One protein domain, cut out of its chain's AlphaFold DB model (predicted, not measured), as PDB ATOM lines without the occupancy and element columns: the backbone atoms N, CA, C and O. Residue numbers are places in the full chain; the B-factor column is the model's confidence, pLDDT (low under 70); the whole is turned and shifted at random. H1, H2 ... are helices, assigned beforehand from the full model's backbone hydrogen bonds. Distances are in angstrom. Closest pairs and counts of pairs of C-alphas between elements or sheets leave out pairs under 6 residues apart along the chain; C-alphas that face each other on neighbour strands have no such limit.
ATOM      1  N   LYS A   2     112.710 153.367 155.084       78.94
ATOM      2  CA  LYS A   2     111.449 152.618 154.836       78.94
ATOM      3  C   LYS A   2     111.180 152.182 153.382       78.94
ATOM      4  O   LYS A   2     110.650 151.104 153.150       78.94
ATOM      5  N   LEU A   3     111.529 153.013 152.393       89.25
ATOM      6  CA  LEU A   3     111.315 152.681 150.973       89.25
ATOM      7  C   LEU A   3     112.211 151.523 150.501       89.25
ATOM      8  O   LEU A   3     111.785 150.695 149.707       89.25
ATOM      9  N   PHE A   4     113.438 151.453 151.019       92.56
ATOM     10  CA  PHE A   4     114.403 150.423 150.643       92.56
ATOM     11  C   PHE A   4     113.995 149.045 151.175       92.56
ATOM     12  O   PHE A   4     113.953 148.083 150.414       92.56
ATOM     13  N   GLU A   5     113.604 148.967 152.451       91.75
ATOM     14  CA  GLU A   5     113.071 147.739 153.059       91.75
ATOM     15  C   GLU A   5     111.848 147.232 152.296       91.75
ATOM     16  O   GLU A   5     111.743 146.044 151.993       91.75
ATOM     17  N   LYS A   6     110.956 148.155 151.912       91.69
ATOM     18  CA  LYS A   6     109.795 147.831 151.091       91.69
ATOM     19  C   LYS A   6     110.194 147.232 149.738       91.69
ATOM     20  O   LYS A   6     109.602 146.237 149.343       91.69
ATOM     21  N   HIS A   7     111.190 147.786 149.047       93.81
ATOM     22  CA  HIS A   7     111.639 147.232 147.765       93.81
ATOM     23  C   HIS A   7     112.238 145.829 147.903       93.81
ATOM     24  O   HIS A   7     111.977 144.978 147.056       93.81
ATOM     25  N   ILE A   8     112.998 145.565 148.970       95.31
ATOM     26  CA  ILE A   8     113.509 144.215 149.243       95.31
ATOM     27  C   ILE A   8     112.348 143.253 149.490       95.31
ATOM     28  O   ILE A   8     112.303 142.179 148.894       95.31
ATOM     29  N   GLN A   9     111.388 143.643 150.328       94.38
ATOM     30  CA  GLN A   9     110.212 142.824 150.604       94.38
ATOM     31  C   GLN A   9     109.409 142.531 149.327       94.38
ATOM     32  O   GLN A   9     109.057 141.378 149.081       94.38
ATOM     33  N   ASP A  10     109.161 143.550 148.501       95.00
ATOM     34  CA  ASP A  10     108.434 143.408 147.239       95.00
ATOM     35  C   ASP A  10     109.187 142.453 146.286       95.00
ATOM     36  O   ASP A  10     108.576 141.552 145.712       95.00
ATOM     37  N   ALA A  11     110.518 142.573 146.180       96.06
ATOM     38  CA  ALA A  11     111.348 141.677 145.370       96.06
ATOM     39  C   ALA A  11     111.307 140.220 145.866       96.06
ATOM     40  O   ALA A  11     111.184 139.296 145.058       96.06
ATOM     41  N   ILE A  12     111.358 140.005 147.186       95.56
ATOM     42  CA  ILE A  12     111.226 138.677 147.800       95.56
ATOM     43  C   ILE A  12     109.842 138.089 147.501       95.56
ATOM     44  O   ILE A  12     109.745 136.941 147.077       95.56
ATOM     45  N   HIS A  13     108.768 138.866 147.666       95.56
ATOM     46  CA  HIS A  13     107.414 138.397 147.364       95.56
ATOM     47  C   HIS A  13     107.282 137.975 145.896       95.56
ATOM     48  O   HIS A  13     106.794 136.878 145.621       95.56
ATOM     49  N   ILE A  14     107.779 138.792 144.960       95.88
ATOM     50  CA  ILE A  14     107.767 138.475 143.523       95.88
ATOM     51  C   ILE A  14     108.523 137.171 143.247       95.88
ATOM     52  O   ILE A  14     108.012 136.308 142.535       95.88
ATOM     53  N   ARG A  15     109.713 136.992 143.839       96.31
ATOM     54  CA  ARG A  15     110.541 135.789 143.647       96.31
ATOM     55  C   ARG A  15     109.793 134.493 143.977       96.31
ATOM     56  O   ARG A  15     110.043 133.485 143.314       96.31
ATOM     57  N   PHE A  16     108.891 134.535 144.957       95.12
ATOM     58  CA  PHE A  16     108.105 133.391 145.441       95.12
ATOM     59  C   PHE A  16     106.625 133.438 145.023       95.12
ATOM     60  O   PHE A  16     105.769 132.785 145.632       95.12
ATOM     61  N   SER A  17     106.313 134.204 143.968       94.19
ATOM     62  CA  SER A  17     104.965 134.335 143.397       94.19
ATOM     63  C   SER A  17     103.903 134.727 144.434       94.19
ATOM     64  O   SER A  17     102.780 134.220 144.428       94.19
ATOM     65  N   LEU A  18     104.270 135.607 145.367       93.62
ATOM     66  CA  LEU A  18     103.382 136.190 146.368       93.62
ATOM     67  C   LEU A  18     102.953 137.607 145.950       93.62
ATOM     68  O   LEU A  18     103.693 138.302 145.247       93.62
ATOM     69  N   PRO A  19     101.784 138.090 146.409       92.81
ATOM     70  CA  PRO A  19     101.370 139.468 146.171       92.81
ATOM     71  C   PRO A  19     102.368 140.472 146.767       92.81
ATOM     72  O   PRO A  19     102.714 140.381 147.945       92.81
ATOM     73  N   MET A  20     102.769 141.488 145.992       89.50
ATOM     74  CA  MET A  20     103.631 142.579 146.488       89.50
ATOM     75  C   MET A  20     103.017 143.282 147.706       89.50
ATOM     76  O   MET A  20     103.694 143.564 148.689       89.50
ATOM     77  N   SER A  21     101.703 143.527 147.678       87.94
ATOM     78  CA  SER A  21     100.975 144.081 148.819       87.94
ATOM     79  C   SER A  21     100.114 143.008 149.474       87.94
ATOM     80  O   SER A  21      99.226 142.435 148.844       87.94
ATOM     81  N   LEU A  22     100.367 142.750 150.756       89.38
ATOM     82  CA  LEU A  22      99.538 141.857 151.557       89.38
ATOM     83  C   LEU A  22      98.254 142.576 152.004       89.38
ATOM     84  O   LEU A  22      98.291 143.770 152.322       89.38
ATOM     85  N   PRO A  23      97.117 141.865 152.118       94.06
ATOM     86  CA  PRO A  23      95.916 142.426 152.721       94.06
ATOM     87  C   PRO A  23      96.209 142.978 154.121       94.06
ATOM     88  O   PRO A  23      96.833 142.300 154.938       94.06
ATOM     89  N   LYS A  24      95.686 144.168 154.452       93.88
ATOM     90  CA  LYS A  24      95.940 144.835 155.751       93.88
ATOM     91  C   LYS A  24      95.691 143.923 156.959       93.88
ATOM     92  O   LYS A  24      96.416 143.996 157.946       93.88
ATOM     93  N   LYS A  25      94.672 143.057 156.888       95.38
ATOM     94  CA  LYS A  25      94.348 142.081 157.941       95.38
ATOM     95  C   LYS A  25      95.471 141.058 158.145       95.38
ATOM     96  O   LYS A  25      95.785 140.736 159.286       95.38
ATOM     97  N   LEU A  26      96.085 140.581 157.063       94.38
ATOM     98  CA  LEU A  26      97.205 139.641 157.116       94.38
ATOM     99  C   LEU A  26      98.464 140.322 157.661       94.38
ATOM    100  O   LEU A  26      99.074 139.800 158.587       94.38
ATOM    101  N   SER A  27      98.797 141.525 157.180       92.31
ATOM    102  CA  SER A  27      99.935 142.295 157.705       92.31
ATOM    103  C   SER A  27      99.811 142.572 159.205       92.31
ATOM    104  O   SER A  27     100.794 142.463 159.931       92.31
ATOM    105  N   LYS A  28      98.597 142.878 159.688       93.44
ATOM    106  CA  LYS A  28      98.332 143.038 161.125       93.44
ATOM    107  C   LYS A  28      98.590 141.751 161.910       93.44
ATOM    108  O   LYS A  28      99.206 141.823 162.963       93.44
ATOM    109  N   LYS A  29      98.166 140.591 161.397       93.75
ATOM    110  CA  LYS A  29      98.425 139.294 162.046       93.75
ATOM    111  C   LYS A  29      99.913 138.946 162.085       93.75
ATOM    112  O   LYS A  29     100.389 138.500 163.119       93.75
ATOM    113  N   ILE A  30     100.646 139.197 160.997       93.56
ATOM    114  CA  ILE A  30     102.107 139.013 160.966       93.56
ATOM    115  C   ILE A  30     102.758 139.891 162.036       93.56
ATOM    116  O   ILE A  30     103.570 139.407 162.812       93.56
ATOM    117  N   LYS A  31     102.350 141.164 162.129       92.31
ATOM    118  CA  LYS A  31     102.872 142.076 163.152       92.31
ATOM    119  C   LYS A  31     102.486 141.709 164.575       92.31
ATOM    120  O   LYS A  31     103.282 141.921 165.477       92.31
ATOM    121  N   GLN A  32     101.312 141.129 164.778       92.56
ATOM    122  CA  GLN A  32     100.933 140.582 166.074       92.56
ATOM    123  C   GLN A  32     101.830 139.398 166.460       92.56
ATOM    124  O   GLN A  32     102.325 139.369 167.580       92.56
ATOM    125  N   ALA A  33     102.078 138.460 165.540       92.31
ATOM    126  CA  ALA A  33     102.963 137.321 165.787       92.31
ATOM    127  C   ALA A  33     104.411 137.760 166.084       92.31
ATOM    128  O   ALA A  33     105.006 137.271 167.037       92.31
ATOM    129  N   ASP A  34     104.930 138.728 165.321       93.06
ATOM    130  CA  ASP A  34     106.235 139.384 165.522       93.06
ATOM    131  C   ASP A  34     106.359 139.976 166.940       93.06
ATOM    132  O   ASP A  34     107.318 139.712 167.656       93.06
ATOM    133  N   HIS A  35     105.332 140.700 167.399       93.19
ATOM    134  CA  HIS A  35     105.294 141.267 168.751       93.19
ATOM    135  C   HIS A  35     105.264 140.201 169.853       93.19
ATOM    136  O   HIS A  35     105.925 140.361 170.875       93.19
ATOM    137  N   ILE A  36     104.505 139.119 169.653       93.75
ATOM    138  CA  ILE A  36     104.433 138.008 170.611       93.75
ATOM    139  C   ILE A  36     105.799 137.324 170.730       93.75
ATOM    140  O   ILE A  36     106.254 137.075 171.845       93.75
ATOM    141  N   ALA A  37     106.468 137.058 169.603       92.50
ATOM    142  CA  ALA A  37     107.814 136.491 169.599       92.50
ATOM    143  C   ALA A  37     108.803 137.410 170.333       92.50
ATOM    144  O   ALA A  37     109.454 136.972 171.279       92.50
ATOM    145  N   ALA A  38     108.823 138.702 169.989       93.69
ATOM    146  CA  ALA A  38     109.702 139.686 170.617       93.69
ATOM    147  C   ALA A  38     109.466 139.824 172.131       93.69
ATOM    148  O   ALA A  38     110.426 139.931 172.891       93.69
ATOM    149  N   PHE A  39     108.207 139.773 172.586       95.19
ATOM    150  CA  PHE A  39     107.872 139.769 174.012       95.19
ATOM    151  C   PHE A  39     108.570 138.615 174.738       95.19
ATOM    152  O   PHE A  39     109.267 138.838 175.728       95.19
ATOM    153  N   TYR A  40     108.406 137.391 174.233       94.38
ATOM    154  CA  TYR A  40     108.951 136.208 174.890       94.38
ATOM    155  C   TYR A  40     110.470 136.101 174.762       94.38
ATOM    156  O   TYR A  40     111.129 135.685 175.716       94.38
ATOM    157  N   GLU A  41     111.044 136.516 173.636       92.94
ATOM    158  CA  GLU A  41     112.496 136.610 173.464       92.94
ATOM    159  C   GLU A  41     113.108 137.611 174.450       92.94
ATOM    160  O   GLU A  41     114.099 137.296 175.113       92.94
ATOM    161  N   ALA A  42     112.486 138.781 174.624       94.44
ATOM    162  CA  ALA A  42     112.977 139.811 175.531       94.44
ATOM    163  C   ALA A  42     112.982 139.342 176.993       94.44
ATOM    164  O   ALA A  42     113.979 139.529 177.697       94.44
ATOM    165  N   THR A  43     111.899 138.691 177.440       93.50
ATOM    166  CA  THR A  43     111.797 138.175 178.816       93.50
ATOM    167  C   THR A  43     112.674 136.952 179.072       93.50
ATOM    168  O   THR A  43     113.052 136.709 180.213       93.50
ATOM    169  N   THR A  44     112.990 136.167 178.037       91.94
ATOM    170  CA  THR A  44     113.729 134.902 178.196       91.94
ATOM    171  C   THR A  44     115.232 135.086 178.003       91.94
ATOM    172  O   THR A  44     116.023 134.531 178.760       91.94
ATOM    173  N   PHE A  45     115.640 135.865 176.999       91.19
ATOM    174  CA  PHE A  45     117.040 135.957 176.579       91.19
ATOM    175  C   PHE A  45     117.666 137.323 176.828       91.19
ATOM    176  O   PHE A  45     118.871 137.405 177.054       91.19
ATOM    177  N   SER A  46     116.881 138.400 176.775       92.12
ATOM    178  CA  SER A  46     117.410 139.769 176.864       92.12
ATOM    179  C   SER A  46     117.329 140.376 178.265       92.12
ATOM    180  O   SER A  46     117.740 141.519 178.449       92.12
ATOM    181  N   GLY A  47     116.817 139.631 179.250       92.94
ATOM    182  CA  GLY A  47     116.769 140.052 180.652       92.94
ATOM    183  C   GLY A  47     115.730 141.131 180.964       92.94
ATOM    184  O   GLY A  47     115.822 141.764 182.011       92.94
ATOM    185  N   PHE A  48     114.753 141.352 180.078       96.25
ATOM    186  CA  PHE A  48     113.667 142.295 180.336       96.25
ATOM    187  C   PHE A  48     112.761 141.741 181.434       96.25
ATOM    188  O   PHE A  48     112.411 140.557 181.433       96.25
ATOM    189  N   SER A  49     112.309 142.614 182.330       95.75
ATOM    190  CA  SER A  49     111.188 142.291 183.210       95.75
ATOM    191  C   SER A  49     109.896 142.137 182.402       95.75
ATOM    192  O   SER A  49     109.761 142.629 181.274       95.75
ATOM    193  N   LYS A  50     108.899 141.472 182.992       93.00
ATOM    194  CA  LYS A  50     107.586 141.318 182.357       93.00
ATOM    195  C   LYS A  50     106.936 142.680 182.115       93.00
ATOM    196  O   LYS A  50     106.314 142.888 181.079       93.00
ATOM    197  N   GLU A  51     107.098 143.613 183.045       95.75
ATOM    198  CA  GLU A  51     106.561 144.969 182.978       95.75
ATOM    199  C   GLU A  51     107.190 145.765 181.828       95.75
ATOM    200  O   GLU A  51     106.483 146.447 181.083       95.75
ATOM    201  N   GLU A  52     108.505 145.644 181.633       95.19
ATOM    202  CA  GLU A  52     109.206 146.264 180.504       95.19
ATOM    203  C   GLU A  52     108.769 145.654 179.175       95.19
ATOM    204  O   GLU A  52     108.427 146.387 178.246       95.19
ATOM    205  N   ALA A  53     108.713 144.324 179.087       94.81
ATOM    206  CA  ALA A  53     108.263 143.647 177.879       94.81
ATOM    207  C   ALA A  53     106.806 144.007 177.534       94.81
ATOM    208  O   ALA A  53     106.502 144.270 176.373       94.81
ATOM    209  N   LEU A  54     105.917 144.127 178.528       93.81
ATOM    210  CA  LEU A  54     104.543 144.600 178.325       93.81
ATOM    211  C   LEU A  54     104.503 146.049 177.826       93.81
ATOM    212  O   LEU A  54     103.670 146.386 176.986       93.81
ATOM    213  N   ARG A  55     105.397 146.914 178.314       93.94
ATOM    214  CA  ARG A  55     105.478 148.312 177.878       93.94
ATOM    215  C   ARG A  55     105.954 148.446 176.431       93.94
ATOM    216  O   ARG A  55     105.429 149.293 175.711       93.94
ATOM    217  N   TYR A  56     106.942 147.653 176.018       92.50
ATOM    218  CA  TYR A  56     107.532 147.750 174.678       92.50
ATOM    219  C   TYR A  56     106.792 146.912 173.628       92.50
ATOM    220  O   TYR A  56     106.577 147.392 172.516       92.50
ATOM    221  N   PHE A  57     106.363 145.700 173.983       92.31
ATOM    222  CA  PHE A  57     105.784 144.711 173.063       92.31
ATOM    223  C   PHE A  57     104.300 144.411 173.342       92.31
ATOM    224  O   PHE A  57     103.643 143.693 172.588       92.31
ATOM    225  N   GLY A  58     103.705 144.978 174.389       89.19
ATOM    226  CA  GLY A  58     102.304 144.715 174.719       89.19
ATOM    227  C   GLY A  58     102.048 143.281 175.191       89.19
ATOM    228  O   GLY A  58     102.962 142.510 175.469       89.19
ATOM    229  N   TYR A  59     100.768 142.934 175.325       87.62
ATOM    230  CA  TYR A  59     100.353 141.641 175.869       87.62
ATOM    231  C   TYR A  59     100.438 140.521 174.814       87.62
ATOM    232  O   TYR A  59      99.849 140.676 173.733       87.62
ATOM    233  N   PRO A  60     101.096 139.381 175.106       83.56
ATOM    234  CA  PRO A  60     101.126 138.244 174.198       83.56
ATOM    235  C   PRO A  60      99.752 137.560 174.191       83.56
ATOM    236  O   PRO A  60      99.374 136.879 175.135       83.56
ATOM    237  N   HIS A  61      98.959 137.824 173.152       75.94
ATOM    238  CA  HIS A  61      97.547 137.436 173.053       75.94
ATOM    239  C   HIS A  61      97.356 135.910 173.081       75.94
ATOM    240  O   HIS A  61      97.504 135.273 172.043       75.94
ATOM    241  N   ASP A  62      97.018 135.365 174.253       81.88
ATOM    242  CA  ASP A  62      96.677 133.964 174.578       81.88
ATOM    243  C   ASP A  62      97.658 132.866 174.126       81.88
ATOM    244  O   ASP A  62      97.439 131.698 174.429       81.88
ATOM    245  N   ILE A  63      98.762 133.217 173.462       86.69
ATOM    246  CA  ILE A  63      99.840 132.285 173.120       86.69
ATOM    247  C   ILE A  63     100.708 132.084 174.350       86.69
ATOM    248  O   ILE A  63     101.272 133.048 174.874       86.69
ATOM    249  N   LEU A  64     100.846 130.835 174.785       85.50
ATOM    250  CA  LEU A  64     101.679 130.481 175.929       85.50
ATOM    251  C   LEU A  64     103.146 130.302 175.504       85.50
ATOM    252  O   LEU A  64     103.411 129.836 174.396       85.50
ATOM    253  N   PRO A  65     104.125 130.576 176.387       82.69
ATOM    254  CA  PRO A  65     105.537 130.353 176.067       82.69
ATOM    255  C   PRO A  65     105.835 128.901 175.670       82.69
ATOM    256  O   PRO A  65     106.696 128.657 174.835       82.69
ATOM    257  N   SER A  66     105.107 127.935 176.240       84.12
ATOM    258  CA  SER A  66     105.237 126.503 175.933       84.12
ATOM    259  C   SER A  66     104.834 126.134 174.503       84.12
ATOM    260  O   SER A  66     105.168 125.049 174.038       84.12
ATOM    261  N   GLU A  67     104.098 127.006 173.818       84.31
ATOM    262  CA  GLU A  67     103.703 126.830 172.418       84.31
ATOM    263  C   GLU A  67     104.779 127.351 171.450       84.31
ATOM    264  O   GLU A  67     104.674 127.151 170.238       84.31
ATOM    265  N   LEU A  68     105.826 128.003 171.971       85.19
ATOM    266  CA  LEU A  68     106.942 128.548 171.208       85.19
ATOM    267  C   LEU A  68     108.211 127.723 171.431       85.19
ATOM    268  O   LEU A  68     108.524 127.293 172.539       85.19
ATOM    269  N   ASN A  69     108.993 127.551 170.366       84.88
ATOM    270  CA  ASN A  69     110.324 126.966 170.475       84.88
ATOM    271  C   ASN A  69     111.356 128.063 170.780       84.88
ATOM    272  O   ASN A  69     111.958 128.626 169.870       84.88
ATOM    273  N   LEU A  70     111.538 128.365 172.066       85.38
ATOM    274  CA  LEU A  70     112.508 129.347 172.566       85.38
ATOM    275  C   LEU A  70     113.818 128.662 172.984       85.38
ATOM    276  O   LEU A  70     114.305 128.853 174.096       85.38
ATOM    277  N   GLN A  71     114.387 127.820 172.122       86.56
ATOM    278  CA  GLN A  71     115.699 127.222 172.369       86.56
ATOM    279  C   GLN A  71     116.804 128.005 171.664       86.56
ATOM    280  O   GLN A  71     116.684 128.369 170.495       86.56
ATOM    281  N   LEU A  72     117.911 128.229 172.374       87.88
ATOM    282  CA  LEU A  72     119.131 128.737 171.758       87.88
ATOM    283  C   LEU A  72     119.752 127.625 170.914       87.88
ATOM    284  O   LEU A  72     120.076 126.548 171.415       87.88
ATOM    285  N   CYS A  73     119.929 127.902 169.631       90.62
ATOM    286  CA  CYS A  73     120.491 126.974 168.665       90.62
ATOM    287  C   CYS A  73     121.695 127.606 167.966       90.62
ATOM    288  O   CYS A  73     121.835 128.830 167.916       90.62
ATOM    289  N   SER A  74     122.562 126.773 167.395       95.81
ATOM    290  CA  SER A  74     123.619 127.269 166.519       95.81
ATOM    291  C   SER A  74     123.025 127.860 165.238       95.81
ATOM    292  O   SER A  74     121.928 127.484 164.810       95.81
ATOM    293  N   THR A  75     123.772 128.747 164.579       96.12
ATOM    294  CA  THR A  75     123.368 129.346 163.298       96.12
ATOM    295  C   THR A  75     122.957 128.284 162.278       96.12
ATOM    296  O   THR A  75     121.900 128.392 161.667       96.12
ATOM    297  N   GLN A  76     123.745 127.208 162.164       97.31
ATOM    298  CA  GLN A  76     123.481 126.113 161.230       97.31
ATOM    299  C   GLN A  76     122.164 125.382 161.542       97.31
ATOM    300  O   GLN A  76     121.440 124.983 160.631       97.31
ATOM    301  N   GLN A  77     121.830 125.202 162.822       96.25
ATOM    302  CA  GLN A  77     120.578 124.558 163.224       96.25
ATOM    303  C   GLN A  77     119.360 125.413 162.852       96.25
ATOM    304  O   GLN A  77     118.398 124.880 162.296       96.25
ATOM    305  N   ILE A  78     119.408 126.724 163.107       94.62
ATOM    306  CA  ILE A  78     118.312 127.643 162.760       94.62
ATOM    307  C   ILE A  78     118.149 127.771 161.246       94.62
ATOM    308  O   ILE A  78     117.021 127.729 160.758       94.62
ATOM    309  N   GLU A  79     119.247 127.868 160.496       97.12
ATOM    310  CA  GLU A  79     119.210 127.921 159.032       97.12
ATOM    311  C   GLU A  79     118.511 126.684 158.449       97.12
ATOM    312  O   GLU A  79     117.548 126.803 157.686       97.12
ATOM    313  N   ASN A  80     118.919 125.490 158.887       97.31
ATOM    314  CA  ASN A  80     118.306 124.238 158.454       97.31
ATOM    315  C   ASN A  80     116.821 124.154 158.837       97.31
ATOM    316  O   ASN A  80     115.994 123.720 158.028       97.31
ATOM    317  N   ALA A  81     116.459 124.578 160.052       95.56
ATOM    318  CA  ALA A  81     115.074 124.585 160.514       95.56
ATOM    319  C   ALA A  81     114.201 125.551 159.693       95.56
ATOM    320  O   ALA A  81     113.090 125.188 159.289       95.56
ATOM    321  N   PHE A  82     114.715 126.745 159.385       96.00
ATOM    322  CA  PHE A  82     114.036 127.733 158.550       96.00
ATOM    323  C   PHE A  82     113.785 127.192 157.140       96.00
ATOM    324  O   PHE A  82     112.644 127.200 156.677       96.00
ATOM    325  N   LEU A  83     114.822 126.661 156.479       97.88
ATOM    326  CA  LEU A  83     114.708 126.099 155.130       97.88
ATOM    327  C   LEU A  83     113.753 124.902 155.088       97.88
ATOM    328  O   LEU A  83     112.935 124.793 154.175       97.88
ATOM    329  N   THR A  84     113.793 124.039 156.106       97.81
ATOM    330  CA  THR A  84     112.854 122.915 156.239       97.81
ATOM    331  C   THR A  84     111.413 123.415 156.316       97.81
ATOM    332  O   THR A  84     110.543 122.937 155.585       97.81
ATOM    333  N   ARG A  85     111.137 124.410 157.170       96.88
ATOM    334  CA  ARG A  85     109.790 124.976 157.302       96.88
ATOM    335  C   ARG A  85     109.338 125.680 156.024       96.88
ATOM    336  O   ARG A  85     108.187 125.500 155.631       96.88
ATOM    337  N   PHE A  86     110.227 126.436 155.386       97.12
ATOM    338  CA  PHE A  86     109.970 127.109 154.117       97.12
ATOM    339  C   PHE A  86     109.561 126.106 153.029       97.12
ATOM    340  O   PHE A  86     108.478 126.227 152.463       97.12
ATOM    341  N   ASN A  87     110.359 125.054 152.818       97.38
ATOM    342  CA  ASN A  87     110.077 124.023 151.816       97.38
ATOM    343  C   ASN A  87     108.752 123.296 152.087       97.38
ATOM    344  O   ASN A  87     107.982 123.055 151.162       97.38
ATOM    345  N   ASN A  88     108.446 122.997 153.354       97.56
ATOM    346  CA  ASN A  88     107.168 122.385 153.726       97.56
ATOM    347  C   ASN A  88     105.964 123.269 153.356       97.56
ATOM    348  O   ASN A  88     104.947 122.750 152.902       97.56
ATOM    349  N   ILE A  89     106.065 124.592 153.528       96.81
ATOM    350  CA  ILE A  89     105.004 125.535 153.141       96.81
ATOM    351  C   ILE A  89     104.878 125.612 151.614       96.81
ATOM    352  O   ILE A  89     103.764 125.601 151.097       96.81
ATOM    353  N   GLU A  90     105.991 125.649 150.879       95.88
ATOM    354  CA  GLU A  90     105.958 125.676 149.409       95.88
ATOM    355  C   GLU A  90     105.338 124.398 148.817       95.88
ATOM    356  O   GLU A  90     104.562 124.474 147.862       95.88
ATOM    357  N   LEU A  91     105.594 123.235 149.427       95.94
ATOM    358  CA  LEU A  91     104.921 121.982 149.068       95.94
ATOM    359  C   LEU A  91     103.406 122.068 149.296       95.94
ATOM    360  O   LEU A  91     102.643 121.668 148.424       95.94
ATOM    361  N   GLN A  92     102.968 122.633 150.425       95.81
ATOM    362  CA  GLN A  92     101.542 122.829 150.727       95.81
ATOM    363  C   GLN A  92     100.856 123.820 149.779       95.81
ATOM    364  O   GLN A  92      99.660 123.703 149.550       95.81
ATOM    365  N   ARG A  93     101.589 124.800 149.237       92.75
ATOM    366  CA  ARG A  93     101.069 125.767 148.254       92.75
ATOM    367  C   ARG A  93     100.937 125.195 146.843       92.75
ATOM    368  O   ARG A  93     100.219 125.775 146.036       92.75
ATOM    369  N   SER A  94     101.688 124.138 146.540       81.25
ATOM    370  CA  SER A  94     101.729 123.501 145.217       81.25
ATOM    371  C   SER A  94     100.702 122.370 145.059       81.25
ATOM    372  O   SER A  94     100.597 121.802 143.973       81.25
ATOM    373  N   GLN A  95      99.989 122.031 146.138       59.75
ATOM    374  CA  GLN A  95      98.857 121.096 146.178       59.75
ATOM    375  C   GLN A  95      97.539 121.860 146.049       59.75
ATOM    376  O   GLN A  95      96.625 121.313 145.395       59.75
TER     377      GLN A  95
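What this domain is: This is residues 2 to 95 of the 95 residues of an uncharacterized protein of Bartonella bacilliformis Ver097 (UniProt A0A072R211). An open, loose frame: the short helix H3 folds back on one end of the long helix H2 as a hairpin, while H1, joined to H2's other end by a short link, and H4, after a long link, are each apart from the other helices. The printed part has 94 residues with four named helices, H1 to H4 in order, and no named strand: all helix. It is loose, with a radius of gyration of the C-alphas of 16.0 A, spanning 41 by 30 by 26 A.

Where its parts are: Find C-alpha 24 at (95.940, 144.835, 155.751); from there H2, residues 24 to 44, runs 30.3 A. H3 is residues 50 to 57, 10.1 A; H1 is residues 2 to 15, 20.2 A. H4, residues 75 to 93, runs 27.1 A to C-alpha 93 at (101.069, 125.767, 148.254).

How they stand to each other: H2 touches H3 with residues 35 to 43 alone; their closest C-alphas, of Phe 39 and Phe 57, are 5.4 A apart. This helical hairpin has a shallow tilt of 31 degrees, opposite ways. H1 and H4 touch no helix. In H1, H2, H3 and H4 every O i to N i+4 pair is within hydrogen-bond range.

The domain as a whole: The farthest C-alphas, of Glu 51 and Gln 95, are 44.5 A apart. The printed part has no cut; the link from H3 to H4 is long, 17 residues. Residue 95 has pLDDT under 70.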